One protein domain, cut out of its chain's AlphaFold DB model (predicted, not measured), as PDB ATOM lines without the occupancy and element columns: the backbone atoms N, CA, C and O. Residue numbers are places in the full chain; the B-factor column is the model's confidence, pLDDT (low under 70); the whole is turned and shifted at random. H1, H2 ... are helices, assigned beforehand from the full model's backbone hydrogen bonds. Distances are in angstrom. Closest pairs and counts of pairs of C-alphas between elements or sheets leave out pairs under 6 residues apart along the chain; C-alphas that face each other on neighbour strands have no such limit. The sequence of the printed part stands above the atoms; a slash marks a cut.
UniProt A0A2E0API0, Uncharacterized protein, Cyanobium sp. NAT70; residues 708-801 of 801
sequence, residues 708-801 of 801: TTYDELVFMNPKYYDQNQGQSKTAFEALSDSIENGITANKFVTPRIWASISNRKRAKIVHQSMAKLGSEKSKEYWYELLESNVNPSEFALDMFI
ATOM      1  N   THR A 708     261.088  78.501 133.581       77.50
ATOM      2  CA  THR A 708     259.715  78.919 133.896       77.50
ATOM      3  C   THR A 708     259.473  80.368 133.485       77.50
ATOM      4  O   THR A 708     258.544  80.645 132.736       77.50
ATOM      5  N   THR A 709     260.333  81.302 133.909       75.56
ATOM      6  CA  THR A 709     260.192  82.720 133.531       75.56
ATOM      7  C   THR A 709     260.322  82.918 132.021       75.56
ATOM      8  O   THR A 709     259.647  83.769 131.445       75.56
ATOM      9  N   TYR A 710     261.169  82.138 131.356       76.88
ATOM     10  CA  TYR A 710     261.283  82.141 129.906       76.88
ATOM     11  C   TYR A 710     259.985  81.641 129.226       76.88
ATOM     12  O   TYR A 710     259.477  82.334 128.343       76.88
ATOM     13  N   ASP A 711     259.379  80.539 129.681       79.69
ATOM     14  CA  ASP A 711     258.116  80.008 129.140       79.69
ATOM     15  C   ASP A 711     256.949  80.997 129.332       79.69
ATOM     16  O   ASP A 711     256.146  81.220 128.420       79.69
ATOM     17  N   GLU A 712     256.888  81.675 130.485       83.62
ATOM     18  CA  GLU A 712     255.946  82.772 130.742       83.62
ATOM     19  C   GLU A 712     256.115  83.927 129.740       83.62
ATOM     20  O   GLU A 712     255.138  84.480 129.224       83.62
ATOM     21  N   LEU A 713     257.361  84.304 129.442       80.50
ATOM     22  CA  LEU A 713     257.688  85.364 128.487       80.50
ATOM     23  C   LEU A 713     257.347  84.975 127.046       80.50
ATOM     24  O   LEU A 713     256.813  85.811 126.307       80.50
ATOM     25  N   VAL A 714     257.584  83.716 126.670       81.19
ATOM     26  CA  VAL A 714     257.146  83.130 125.399       81.19
ATOM     27  C   VAL A 714     255.628  83.211 125.273       81.19
ATOM     28  O   VAL A 714     255.107  83.758 124.295       81.19
ATOM     29  N   PHE A 715     254.912  82.767 126.308       86.31
ATOM     30  CA  PHE A 715     253.455  82.791 126.356       86.31
ATOM     31  C   PHE A 715     252.869  84.206 126.323       86.31
ATOM     32  O   PHE A 715     251.839  84.425 125.689       86.31
ATOM     33  N   MET A 716     253.499  85.193 126.961       87.38
ATOM     34  CA  MET A 716     253.035  86.586 126.904       87.38
ATOM     35  C   MET A 716     253.281  87.262 125.544       87.38
ATOM     36  O   MET A 716     252.725  88.334 125.277       87.38
ATOM     37  N   ASN A 717     254.102  86.667 124.672       86.44
ATOM     38  CA  ASN A 717     254.545  87.277 123.420       86.44
ATOM     39  C   ASN A 717     254.469  86.320 122.207       86.44
ATOM     40  O   ASN A 717     255.402  86.281 121.399       86.44
ATOM     41  N   PRO A 718     253.335  85.629 121.969       83.44
ATOM     42  CA  PRO A 718     253.213  84.532 120.993       83.44
ATOM     43  C   PRO A 718     253.428  84.950 119.530       83.44
ATOM     44  O   PRO A 718     253.427  84.113 118.632       83.44
ATOM     45  N   LYS A 719     253.571  86.252 119.261       83.06
ATOM     46  CA  LYS A 719     253.865  86.792 117.930       83.06
ATOM     47  C   LYS A 719     255.358  86.889 117.589       83.06
ATOM     48  O   LYS A 719     255.645  87.148 116.431       83.06
ATOM     49  N   TYR A 720     256.267  86.739 118.558       80.00
ATOM     50  CA  TYR A 720     257.717  86.671 118.292       80.00
ATOM     51  C   TYR A 720     258.268  85.247 118.433       80.00
ATOM     52  O   TYR A 720     259.258  84.911 117.800       80.00
ATOM     53  N   TYR A 721     257.604  84.405 119.228       77.50
ATOM     54  CA  TYR A 721     257.996  83.015 119.439       77.50
ATOM     55  C   TYR A 721     257.111  82.062 118.636       77.50
ATOM     56  O   TYR A 721     255.875  82.149 118.681       77.50
ATOM     57  N   ASP A 722     257.723  81.105 117.940       68.94
ATOM     58  CA  ASP A 722     256.984  79.995 117.347       68.94
ATOM     59  C   ASP A 722     256.750  78.873 118.370       68.94
ATOM     60  O   ASP A 722     257.625  78.042 118.604       68.94
ATOM     61  N   GLN A 723     255.553  78.873 118.967       65.88
ATOM     62  CA  GLN A 723     255.070  77.848 119.902       65.88
ATOM     63  C   GLN A 723     254.473  76.610 119.202       65.88
ATOM     64  O   GLN A 723     253.995  75.710 119.883       65.88
ATOM     65  N   ASN A 724     254.454  76.547 117.863       59.50
ATOM     66  CA  ASN A 724     253.760  75.482 117.125       59.50
ATOM     67  C   ASN A 724     254.481  74.118 117.146       59.50
ATOM     68  O   ASN A 724     254.012  73.168 116.520       59.50
ATOM     69  N   GLN A 725     255.629  74.003 117.818       49.19
ATOM     70  CA  GLN A 725     256.404  72.768 117.887       49.19
ATOM     71  C   GLN A 725     256.534  72.316 119.339       49.19
ATOM     72  O   GLN A 725     257.109  73.022 120.161       49.19
ATOM     73  N   GLY A 726     256.074  71.097 119.637       47.81
ATOM     74  CA  GLY A 726     256.284  70.412 120.922       47.81
ATOM     75  C   GLY A 726     257.735  69.968 121.162       47.81
ATOM     76  O   GLY A 726     257.968  68.948 121.805       47.81
ATOM     77  N   GLN A 727     258.703  70.694 120.602       54.47
ATOM     78  CA  GLN A 727     260.125  70.546 120.869       54.47
ATOM     79  C   GLN A 727     260.532  71.641 121.853       54.47
ATOM     80  O   GLN A 727     260.253  72.818 121.630       54.47
ATOM     81  N   SER A 728     261.202  71.254 122.938       62.25
ATOM     82  CA  SER A 728     261.795  72.211 123.871       62.25
ATOM     83  C   SER A 728     262.952  72.928 123.172       62.25
ATOM     84  O   SER A 728     264.044  72.372 123.050       62.25
ATOM     85  N   LYS A 729     262.689  74.134 122.660       72.88
ATOM     86  CA  LYS A 729     263.731  75.035 122.155       72.88
ATOM     87  C   LYS A 729     264.582  75.504 123.324       72.88
ATOM     88  O   LYS A 729     264.059  75.847 124.384       72.88
ATOM     89  N   THR A 730     265.891  75.577 123.118       77.25
ATOM     90  CA  THR A 730     266.773  76.230 124.085       77.25
ATOM     91  C   THR A 730     266.433  77.721 124.197       77.25
ATOM     92  O   THR A 730     265.956  78.346 123.245       77.25
ATOM     93  N   ALA A 731     266.744  78.327 125.347       77.94
ATOM     94  CA  ALA A 731     266.563  79.766 125.550       77.94
ATOM     95  C   ALA A 731     267.348  80.617 124.524       77.94
ATOM     96  O   ALA A 731     266.953  81.744 124.234       77.94
ATOM     97  N   PHE A 732     268.430  80.071 123.952       84.56
ATOM     98  CA  PHE A 732     269.157  80.687 122.845       84.56
ATOM     99  C   PHE A 732     268.342  80.673 121.543       84.56
ATOM    100  O   PHE A 732     268.100  81.728 120.966       84.56
ATOM    101  N   GLU A 733     267.895  79.497 121.090       83.75
ATOM    102  CA  GLU A 733     267.187  79.340 119.808       83.75
ATOM    103  C   GLU A 733     265.925  80.198 119.749       83.75
ATOM    104  O   GLU A 733     265.709  80.930 118.791       83.75
ATOM    105  N   ALA A 734     265.128  80.188 120.812       79.31
ATOM    106  CA  ALA A 734     263.897  80.960 120.853       79.31
ATOM    107  C   ALA A 734     264.111  82.472 121.041       79.31
ATOM    108  O   ALA A 734     263.247  83.274 120.666       79.31
ATOM    109  N   LEU A 735     265.252  82.886 121.609       84.25
ATOM    110  CA  LEU A 735     265.655  84.288 121.579       84.25
ATOM    111  C   LEU A 735     266.096  84.696 120.163       84.25
ATOM    112  O   LEU A 735     265.725  85.789 119.738       84.25
ATOM    113  N   SER A 736     266.794  83.824 119.420       88.50
ATOM    114  CA  SER A 736     267.104  84.029 117.993       88.50
ATOM    115  C   SER A 736     265.821  84.206 117.183       88.50
ATOM    116  O   SER A 736     265.627  85.272 116.601       88.50
ATOM    117  N   ASP A 737     264.882  83.254 117.279       84.06
ATOM    118  CA  ASP A 737     263.564  83.330 116.633       84.06
ATOM    119  C   ASP A 737     262.862  84.666 116.935       84.06
ATOM    120  O   ASP A 737     262.258  85.287 116.062       84.06
ATOM    121  N   SER A 738     262.922  85.138 118.185       83.44
ATOM    122  CA  SER A 738     262.287  86.401 118.575       83.44
ATOM    123  C   SER A 738     262.980  87.633 118.008       83.44
ATOM    124  O   SER A 738     262.312  88.621 117.693       83.44
ATOM    125  N   ILE A 739     264.305  87.595 117.890       89.00
ATOM    126  CA  ILE A 739     265.115  88.650 117.281       89.00
ATOM    127  C   ILE A 739     264.836  88.731 115.779       89.00
ATOM    128  O   ILE A 739     264.556  89.827 115.289       89.00
ATOM    129  N   GLU A 740     264.759  87.588 115.098       86.00
ATOM    130  CA  GLU A 740     264.338  87.475 113.697       86.00
ATOM    131  C   GLU A 740     262.895  87.979 113.493       86.00
ATOM    132  O   GLU A 740     262.624  88.747 112.573       86.00
ATOM    133  N   ASN A 741     261.976  87.667 114.416       82.62
ATOM    134  CA  ASN A 741     260.606  88.204 114.430       82.62
ATOM    135  C   ASN A 741     260.494  89.658 114.962       82.62
ATOM    136  O   ASN A 741     259.394  90.156 115.234       82.62
ATOM    137  N   GLY A 742     261.614  90.372 115.113       82.88
ATOM    138  CA  GLY A 742     261.642  91.813 115.368       82.88
ATOM    139  C   GLY A 742     261.294  92.241 116.798       82.88
ATOM    140  O   GLY A 742     260.754  93.339 116.990       82.88
ATOM    141  N   ILE A 743     261.590  91.422 117.817       82.81
ATOM    142  CA  ILE A 743     261.449  91.797 119.241       82.81
ATOM    143  C   ILE A 743     262.192  93.107 119.562       82.81
ATOM    144  O   ILE A 743     261.634  93.970 120.238       82.81
ATOM    145  N   THR A 744     263.386  93.297 118.988       82.88
ATOM    146  CA  THR A 744     264.291  94.447 119.179       82.88
ATOM    147  C   THR A 744     263.733  95.770 118.652       82.88
ATOM    148  O   THR A 744     264.106  96.835 119.135       82.88
ATOM    149  N   ALA A 745     262.799  95.735 117.697       78.81
ATOM    150  CA  ALA A 745     262.114  96.926 117.194       78.81
ATOM    151  C   ALA A 745     260.782  97.197 117.926       78.81
ATOM    152  O   ALA A 745     260.282  98.329 117.984       78.81
ATOM    153  N   ASN A 746     260.167  96.159 118.496       77.75
ATOM    154  CA  ASN A 746     258.779  96.185 118.946       77.75
ATOM    155  C   ASN A 746     258.629  96.299 120.472       77.75
ATOM    156  O   ASN A 746     259.586  96.447 121.217       77.75
ATOM    157  N   LYS A 747     257.390  96.403 120.981       74.12
ATOM    158  CA  LYS A 747     257.140  96.404 122.437       74.12
ATOM    159  C   LYS A 747     256.922  94.971 122.917       74.12
ATOM    160  O   LYS A 747     255.975  94.322 122.468       74.12
ATOM    161  N   PHE A 748     257.766  94.530 123.837       80.75
ATOM    162  CA  PHE A 748     257.625  93.275 124.562       80.75
ATOM    163  C   PHE A 748     256.624  93.401 125.726       80.75
ATOM    164  O   PHE A 748     256.343  94.508 126.205       80.75
ATOM    165  N   VAL A 749     256.061  92.279 126.169       84.75
ATOM    166  CA  VAL A 749     255.197  92.164 127.350       84.75
ATOM    167  C   VAL A 749     255.937  91.342 128.403       84.75
ATOM    168  O   VAL A 749     256.100  90.140 128.259       84.75
ATOM    169  N   THR A 750     256.395  92.009 129.458       83.12
ATOM    170  CA  THR A 750     256.943  91.387 130.677       83.12
ATOM    171  C   THR A 750     255.848  91.254 131.747       83.12
ATOM    172  O   THR A 750     254.824  91.934 131.611       83.12
ATOM    173  N   PRO A 751     256.049  90.519 132.861       82.25
ATOM    174  CA  PRO A 751     255.062  90.448 133.951       82.25
ATOM    175  C   PRO A 751     254.658  91.834 134.496       82.25
ATOM    176  O   PRO A 751     253.480  92.135 134.677       82.25
ATOM    177  N   ARG A 752     255.617  92.765 134.624       81.25
ATOM    178  CA  ARG A 752     255.340  94.167 135.007       81.25
ATOM    179  C   ARG A 752     254.453  94.895 133.987       81.25
ATOM    180  O   ARG A 752     253.657  95.755 134.353       81.25
ATOM    181  N   ILE A 753     254.583  94.579 132.696       85.25
ATOM    182  CA  ILE A 753     253.716  95.134 131.646       85.25
ATOM    183  C   ILE A 753     252.354  94.428 131.645       85.25
ATOM    184  O   ILE A 753     251.349  95.107 131.436       85.25
ATOM    185  N   TRP A 754     252.297  93.125 131.926       88.81
ATOM    186  CA  TRP A 754     251.059  92.356 132.061       88.81
ATOM    187  C   TRP A 754     250.109  92.971 133.092       88.81
ATOM    188  O   TRP A 754     248.951  93.246 132.769       88.81
ATOM    189  N   ALA A 755     250.616  93.318 134.279       86.75
ATOM    190  CA  ALA A 755     249.857  94.010 135.322       86.75
ATOM    191  C   ALA A 755     249.243  95.347 134.846       86.75
ATOM    192  O   ALA A 755     248.149  95.715 135.268       86.75
ATOM    193  N   SER A 756     249.892  96.036 133.900       86.81
ATOM    194  CA  SER A 756     249.465  97.348 133.377       86.81
ATOM    195  C   SER A 756     248.517  97.320 132.166       86.81
ATOM    196  O   SER A 756     248.018  98.370 131.761       86.81
ATOM    197  N   ILE A 757     248.288  96.163 131.531       91.31
ATOM    198  CA  ILE A 757     247.417  96.052 130.343       91.31
ATOM    199  C   ILE A 757     246.006  95.569 130.701       91.31
ATOM    200  O   ILE A 757     245.817  94.799 131.633       91.31
ATOM    201  N   SER A 758     244.996  95.992 129.935       93.38
ATOM    202  CA  SER A 758     243.602  95.604 130.185       93.38
ATOM    203  C   SER A 758     243.335  94.117 129.924       93.38
ATOM    204  O   SER A 758     243.949  93.517 129.035       93.38
ATOM    205  N   ASN A 759     242.333  93.546 130.607       92.31
ATOM    206  CA  ASN A 759     241.888  92.159 130.401       92.31
ATOM    207  C   ASN A 759     241.582  91.849 128.924       92.31
ATOM    208  O   ASN A 759     241.955  90.791 128.436       92.31
ATOM    209  N   ARG A 760     241.035  92.799 128.147       93.94
ATOM    210  CA  ARG A 760     240.805  92.622 126.694       93.94
ATOM    211  C   ARG A 760     242.088  92.393 125.890       93.94
ATOM    212  O   ARG A 760     242.046  91.758 124.835       93.94
ATOM    213  N   LYS A 761     243.214  92.950 126.349       93.88
ATOM    214  CA  LYS A 761     244.535  92.766 125.740       93.88
ATOM    215  C   LYS A 761     245.215  91.499 126.259       93.88
ATOM    216  O   LYS A 761     245.772  90.779 125.437       93.88
ATOM    217  N   ARG A 762     245.100  91.199 127.558       94.00
ATOM    218  CA  ARG A 762     245.515  89.914 128.154       94.00
ATOM    219  C   ARG A 762     244.836  88.743 127.440       94.00
ATOM    220  O   ARG A 762     245.523  87.942 126.827       94.00
ATOM    221  N   ALA A 763     243.505  88.737 127.355       93.88
ATOM    222  CA  ALA A 763     242.716  87.724 126.647       93.88
ATOM    223  C   ALA A 763     243.098  87.570 125.165       93.88
ATOM    224  O   ALA A 763     243.070  86.464 124.638       93.88
ATOM    225  N   LYS A 764     243.496  88.658 124.479       94.44
ATOM    226  CA  LYS A 764     244.039  88.556 123.113       94.44
ATOM    227  C   LYS A 764     245.350  87.762 123.095       94.44
ATOM    228  O   LYS A 764     245.512  86.935 122.211       94.44
ATOM    229  N   ILE A 765     246.255  88.032 124.036       92.75
ATOM    230  CA  ILE A 765     247.535  87.327 124.161       92.75
ATOM    231  C   ILE A 765     247.279  85.852 124.494       92.75
ATOM    232  O   ILE A 765     247.666  85.011 123.694       92.75
ATOM    233  N   VAL A 766     246.530  85.555 125.567       92.56
ATOM    234  CA  VAL A 766     246.164  84.178 125.968       92.56
ATOM    235  C   VAL A 766     245.568  83.407 124.792       92.56
ATOM    236  O   VAL A 766     246.045  82.330 124.464       92.56
ATOM    237  N   HIS A 767     244.575  83.975 124.099       93.25
ATOM    238  CA  HIS A 767     243.961  83.332 122.939       93.25
ATOM    239  C   HIS A 767     244.962  83.072 121.804       93.25
ATOM    240  O   HIS A 767     244.916  82.009 121.197       93.25
ATOM    241  N   GLN A 768     245.878  84.005 121.518       91.38
ATOM    242  CA  GLN A 768     246.903  83.813 120.487       91.38
ATOM    243  C   GLN A 768     247.903  82.707 120.855       91.38
ATOM    244  O   GLN A 768     248.282  81.943 119.973       91.38
ATOM    245  N   SER A 769     248.298  82.601 122.126       89.44
ATOM    246  CA  SER A 769     249.212  81.558 122.613       89.44
ATOM    247  C   SER A 769     248.524  80.194 122.656       89.44
ATOM    248  O   SER A 769     248.999  79.225 122.073       89.44
ATOM    249  N   MET A 770     247.335  80.127 123.258       88.56
ATOM    250  CA  MET A 770     246.565  78.888 123.384       88.56
ATOM    251  C   MET A 770     246.086  78.351 122.030       88.56
ATOM    252  O   MET A 770     246.028  77.138 121.858       88.56
ATOM    253  N   ALA A 771     245.810  79.211 121.042       88.56
ATOM    254  CA  ALA A 771     245.496  78.767 119.682       88.56
ATOM    255  C   ALA A 771     246.690  78.077 118.991       88.56
ATOM    256  O   ALA A 771     246.479  77.103 118.271       88.56
ATOM    257  N   LYS A 772     247.938  78.515 119.240       84.56
ATOM    258  CA  LYS A 772     249.145  77.799 118.770       84.56
ATOM    259  C   LYS A 772     249.298  76.423 119.425       84.56
ATOM    260  O   LYS A 772     249.773  75.490 118.791       84.56
ATOM    261  N   LEU A 773     248.833  76.285 120.667       83.12
ATOM    262  CA  LEU A 773     248.772  75.020 121.407       83.12
ATOM    263  C   LEU A 773     247.517  74.176 121.077       83.12
ATOM    264  O   LEU A 773     247.216  73.218 121.785       83.12
ATOM    265  N   GLY A 774     246.768  74.516 120.020       85.75
ATOM    266  CA  GLY A 774     245.605  73.748 119.554       85.75
ATOM    267  C   GLY A 774     244.296  73.995 120.318       85.75
ATOM    268  O   GLY A 774     243.331  73.259 120.131       85.75
ATOM    269  N   SER A 775     244.224  75.020 121.171       88.62
ATOM    270  CA  SER A 775     242.997  75.356 121.898       88.62
ATOM    271  C   SER A 775     241.963  76.043 121.002       88.62
ATOM    272  O   SER A 775     242.177  77.154 120.518       88.62
ATOM    273  N   GLU A 776     240.780  75.441 120.875       91.31
ATOM    274  CA  GLU A 776     239.625  76.025 120.174       91.31
ATOM    275  C   GLU A 776     238.898  77.119 120.990       91.31
ATOM    276  O   GLU A 776     237.882  77.672 120.560       91.31
ATOM    277  N   LYS A 777     239.380  77.448 122.198       93.81
ATOM    278  CA  LYS A 777     238.726  78.412 123.090       93.81
ATOM    279  C   LYS A 777     238.775  79.832 122.518       93.81
ATOM    280  O   LYS A 777     239.845  80.387 122.247       93.81
ATOM    281  N   SER A 778     237.595  80.439 122.386       93.81
ATOM    282  CA  SER A 778     237.433  81.788 121.844       93.81
ATOM    283  C   SER A 778     238.120  82.845 122.713       93.81
ATOM    284  O   SER A 778     238.313  82.680 123.917       93.81
ATOM    285  N   LYS A 779     238.444  83.991 122.111       94.81
ATOM    286  CA  LYS A 779     238.973  85.148 122.844       94.81
ATOM    287  C   LYS A 779     238.034  85.631 123.964       94.81
ATOM    288  O   LYS A 779     238.526  86.135 124.970       94.81
ATOM    289  N   GLU A 780     236.719  85.492 123.791       95.06
ATOM    290  CA  GLU A 780     235.736  85.940 124.787       95.06
ATOM    291  C   GLU A 780     235.753  85.040 126.028       95.06
ATOM    292  O   GLU A 780     235.804  85.553 127.139       95.06
ATOM    293  N   TYR A 781     235.880  83.719 125.851       95.00
ATOM    294  CA  TYR A 781     236.072  82.775 126.960       95.00
ATOM    295  C   TYR A 781     237.287  83.145 127.831       95.00
ATOM    296  O   TYR A 781     237.198  83.189 129.056       95.00
ATOM    297  N   TRP A 782     238.417  83.488 127.203       94.06
ATOM    298  CA  TRP A 782     239.610  83.938 127.930       94.06
ATOM    299  C   TRP A 782     239.428  85.303 128.604       94.06
ATOM    300  O   TRP A 782     240.099  85.590 129.592       94.06
ATOM    301  N   TYR A 783     238.542  86.155 128.084       95.25
ATOM    302  CA  TYR A 783     238.201  87.431 128.708       95.25
ATOM    303  C   TYR A 783     237.334  87.234 129.955       95.25
ATOM    304  O   TYR A 783     237.680  87.769 131.005       95.25
ATOM    305  N   GLU A 784     236.284  86.417 129.861       93.88
ATOM    306  CA  GLU A 784     235.414  86.040 130.983       93.88
ATOM    307  C   GLU A 784     236.213  85.357 132.102       93.88
ATOM    308  O   GLU A 784     236.092  85.738 133.267       93.88
ATOM    309  N   LEU A 785     237.111  84.422 131.758       90.62
ATOM    310  CA  LEU A 785     237.994  83.766 132.729       90.62
ATOM    311  C   LEU A 785     238.860  84.790 133.486       90.62
ATOM    312  O   LEU A 785     238.946  84.739 134.712       90.62
ATOM    313  N   LEU A 786     239.441  85.761 132.773       91.31
ATOM    314  CA  LEU A 786     240.244  86.840 133.360       91.31
ATOM    315  C   LEU A 786     239.422  87.880 134.141       91.31
ATOM    316  O   LEU A 786     239.984  88.542 135.007       91.31
ATOM    317  N   GLU A 787     238.130  88.071 133.861       90.75
ATOM    318  CA  GLU A 787     237.245  88.887 134.713       90.75
ATOM    319  C   GLU A 787     236.785  88.131 135.967       90.75
ATOM    320  O   GLU A 787     236.590  88.752 137.008       90.75
ATOM    321  N   SER A 788     236.646  86.803 135.890       86.75
ATOM    322  CA  SER A 788     236.259  85.954 137.027       86.75
ATOM    323  C   SER A 788     237.396  85.667 138.017       86.75
ATOM    324  O   SER A 788     237.141  85.246 139.145       86.75
ATOM    325  N   ASN A 789     238.650  85.872 137.606       84.50
ATOM    326  CA  ASN A 789     239.817  85.639 138.447       84.50
ATOM    327  C   ASN A 789     239.994  86.770 139.477       84.50
ATOM    328  O   ASN A 789     239.725  87.934 139.186       84.50
ATOM    329  N   VAL A 790     240.490  86.435 140.671       78.88
ATOM    330  CA  VAL A 790     240.725  87.402 141.756       78.88
ATOM    331  C   VAL A 790     241.901  88.341 141.440       78.88
ATOM    332  O   VAL A 790     241.798  89.534 141.710       78.88
ATOM    333  N   ASN A 791     242.974  87.837 140.812       83.88
ATOM    334  CA  ASN A 791     244.210  88.579 140.518       83.88
ATOM    335  C   ASN A 791     244.660  88.448 139.038       83.88
ATOM    336  O   ASN A 791     245.783  88.035 138.756       83.88
ATOM    337  N   PRO A 792     243.866  88.873 138.034       81.06
ATOM    338  CA  PRO A 792     244.250  88.778 136.616       81.06
ATOM    339  C   PRO A 792     245.434  89.682 136.214       81.06
ATOM    340  O   PRO A 792     245.874  89.666 135.061       81.06
ATOM    341  N   SER A 793     245.915  90.529 137.131       82.00
ATOM    342  CA  SER A 793     247.135  91.331 137.001       82.00
ATOM    343  C   SER A 793     248.418  90.573 137.322       82.00
ATOM    344  O   SER A 793     249.478  91.007 136.873       82.00
ATOM    345  N   GLU A 794     248.330  89.476 138.066       83.50
ATOM    346  CA  GLU A 794     249.434  88.542 138.248       83.50
ATOM    347  C   GLU A 794     249.438  87.595 137.039       83.50
ATOM    348  O   GLU A 794     248.386  87.243 136.500       83.50
ATOM    349  N   PHE A 795     250.627  87.279 136.528       80.62
ATOM    350  CA  PHE A 795     250.783  86.287 135.471       80.62
ATOM    351  C   PHE A 795     251.431  85.057 136.084       80.62
ATOM    352  O   PHE A 795     252.518  85.172 136.645       80.62
ATOM    353  N   ALA A 796     250.777  83.914 135.931       79.88
ATOM    354  CA  ALA A 796     251.352  82.606 136.165       79.88
ATOM    355  C   ALA A 796     250.850  81.679 135.046       79.88
ATOM    356  O   ALA A 796     249.698  81.776 134.609       79.88
ATOM    357  N   LEU A 797     251.744  80.862 134.485       79.56
ATOM    358  CA  LEU A 797     251.462  80.087 133.270       79.56
ATOM    359  C   LEU A 797     250.442  78.955 133.511       79.56
ATOM    360  O   LEU A 797     249.634  78.645 132.636       79.56
ATOM    361  N   ASP A 798     250.443  78.406 134.723       80.44
ATOM    362  CA  ASP A 798     249.513  77.400 135.256       80.44
ATOM    363  C   ASP A 798     248.054  77.884 135.365       80.44
ATOM    364  O   ASP A 798     247.142  77.080 135.528       80.44
ATOM    365  N   MET A 799     247.795  79.187 135.216       77.69
ATOM    366  CA  MET A 799     246.432  79.719 135.100       77.69
ATOM    367  C   MET A 799     245.770  79.410 133.745       77.69
ATOM    368  O   MET A 799     244.565  79.635 133.594       77.69
ATOM    369  N   PHE A 800     246.543  78.971 132.742       79.00
ATOM    370  CA  PHE A 800     246.085  78.825 131.353       79.00
ATOM    371  C   PHE A 800     246.352  77.445 130.730       79.00
ATOM    372  O   PHE A 800     245.734  77.147 129.704       79.00
ATOM    373  N   ILE A 801     247.243  76.639 131.322       73.31
ATOM    374  CA  ILE A 801     247.601  75.270 130.903       73.31
ATOM    375  C   ILE A 801     246.924  74.253 131.826       73.31
ATOM    376  O   ILE A 801     246.222  73.373 131.281       73.31
TER     377      ILE A 801
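AT A GLANCE: This is residues 708 to 801 of the 801 residues of an uncharacterized protein of Cyanobium sp. NAT70 (UniProt A0A2E0API0). Four helices make a zigzag row in space, H2, H1, H4 and H5, with the short helix H3 off to one side of the row near H1 and H4. H4 and H5 cross with the most contact, H1 meets H4 about perpendicular, and H2 stands at the far end of the row, near H1 but not clearly touching it. The last stretch, residues 789 to 801, folds back from the end of H5 toward H1. The printed part has 94 residues with five named helices, H1 to H5 along the chain, and no named strand; the class is all helix, and helices hold 49 of the residues. The whole is compact, with a radius of gyration of the C-alphas of 13.0 A and spans of 36 by 27 by 21 A.

IN THESE COORDINATES: H1 is residues 708 to 716, 12.3 A from first to last C-alpha, and begins at C-alpha 708 (259.715, 78.919, 133.896). H2 is residues 731 to 740 and measures 14.3 A. H3 is residues 751 to 756 and measures 8.9 A. H4, the longest helix, is residues 759 to 772 and measures 19.9 A, from C-alpha 759 at (241.888, 92.159, 130.401). H5 is residues 779 to 788, 14.5 A long, and ends at C-alpha 788 (236.259, 85.954, 137.027).

HOW THE PARTS SIT: H1 touches H4 about perpendicular, at 76 degrees; H4 does so with residues 765 to 769 alone, and the closest C-alphas, of Phe 715 and Ser 769, are 5.8 A apart. H1 and H2 are close but not clearly touching, with the closest C-alphas, of Tyr 710 and Ala 731, 7.2 A apart; they run the same way at a shallow tilt of 24 degrees. H3 is close to H1 but not clearly touching it, with the closest C-alphas, of Leu 713 and Pro 751, 7.9 A apart. H3 is also close to H4 but not clearly touching it, with the closest C-alphas, of Trp 754 and Arg 762, 7.2 A apart. H4 and H5 touch, with the closest C-alphas, of Ala 763 and Tyr 783, 5.0 A apart; they run opposite ways at a steep tilt of 52 degrees. H2 is apart from H3, H4 and H5, and H5 is apart from H1 and H3. In H1, H2 and H5 every O i to N i+4 pair is within hydrogen-bond range; in H3 it is 1 of 2 and in H4 9 of 10.

THE WHOLE: The two C-alphas farthest apart, of Glu 740 and Val 790, are 36.7 A apart. The printed part has no cut and ends at residue 801, the chain's last residue. The link from H1 to H2, 14 residues, is long, and the link from H3 to H4 is tight. The mean pLDDT of the printed part is 83.4; residues 722 to 728 of the model, within the long link, are under 70.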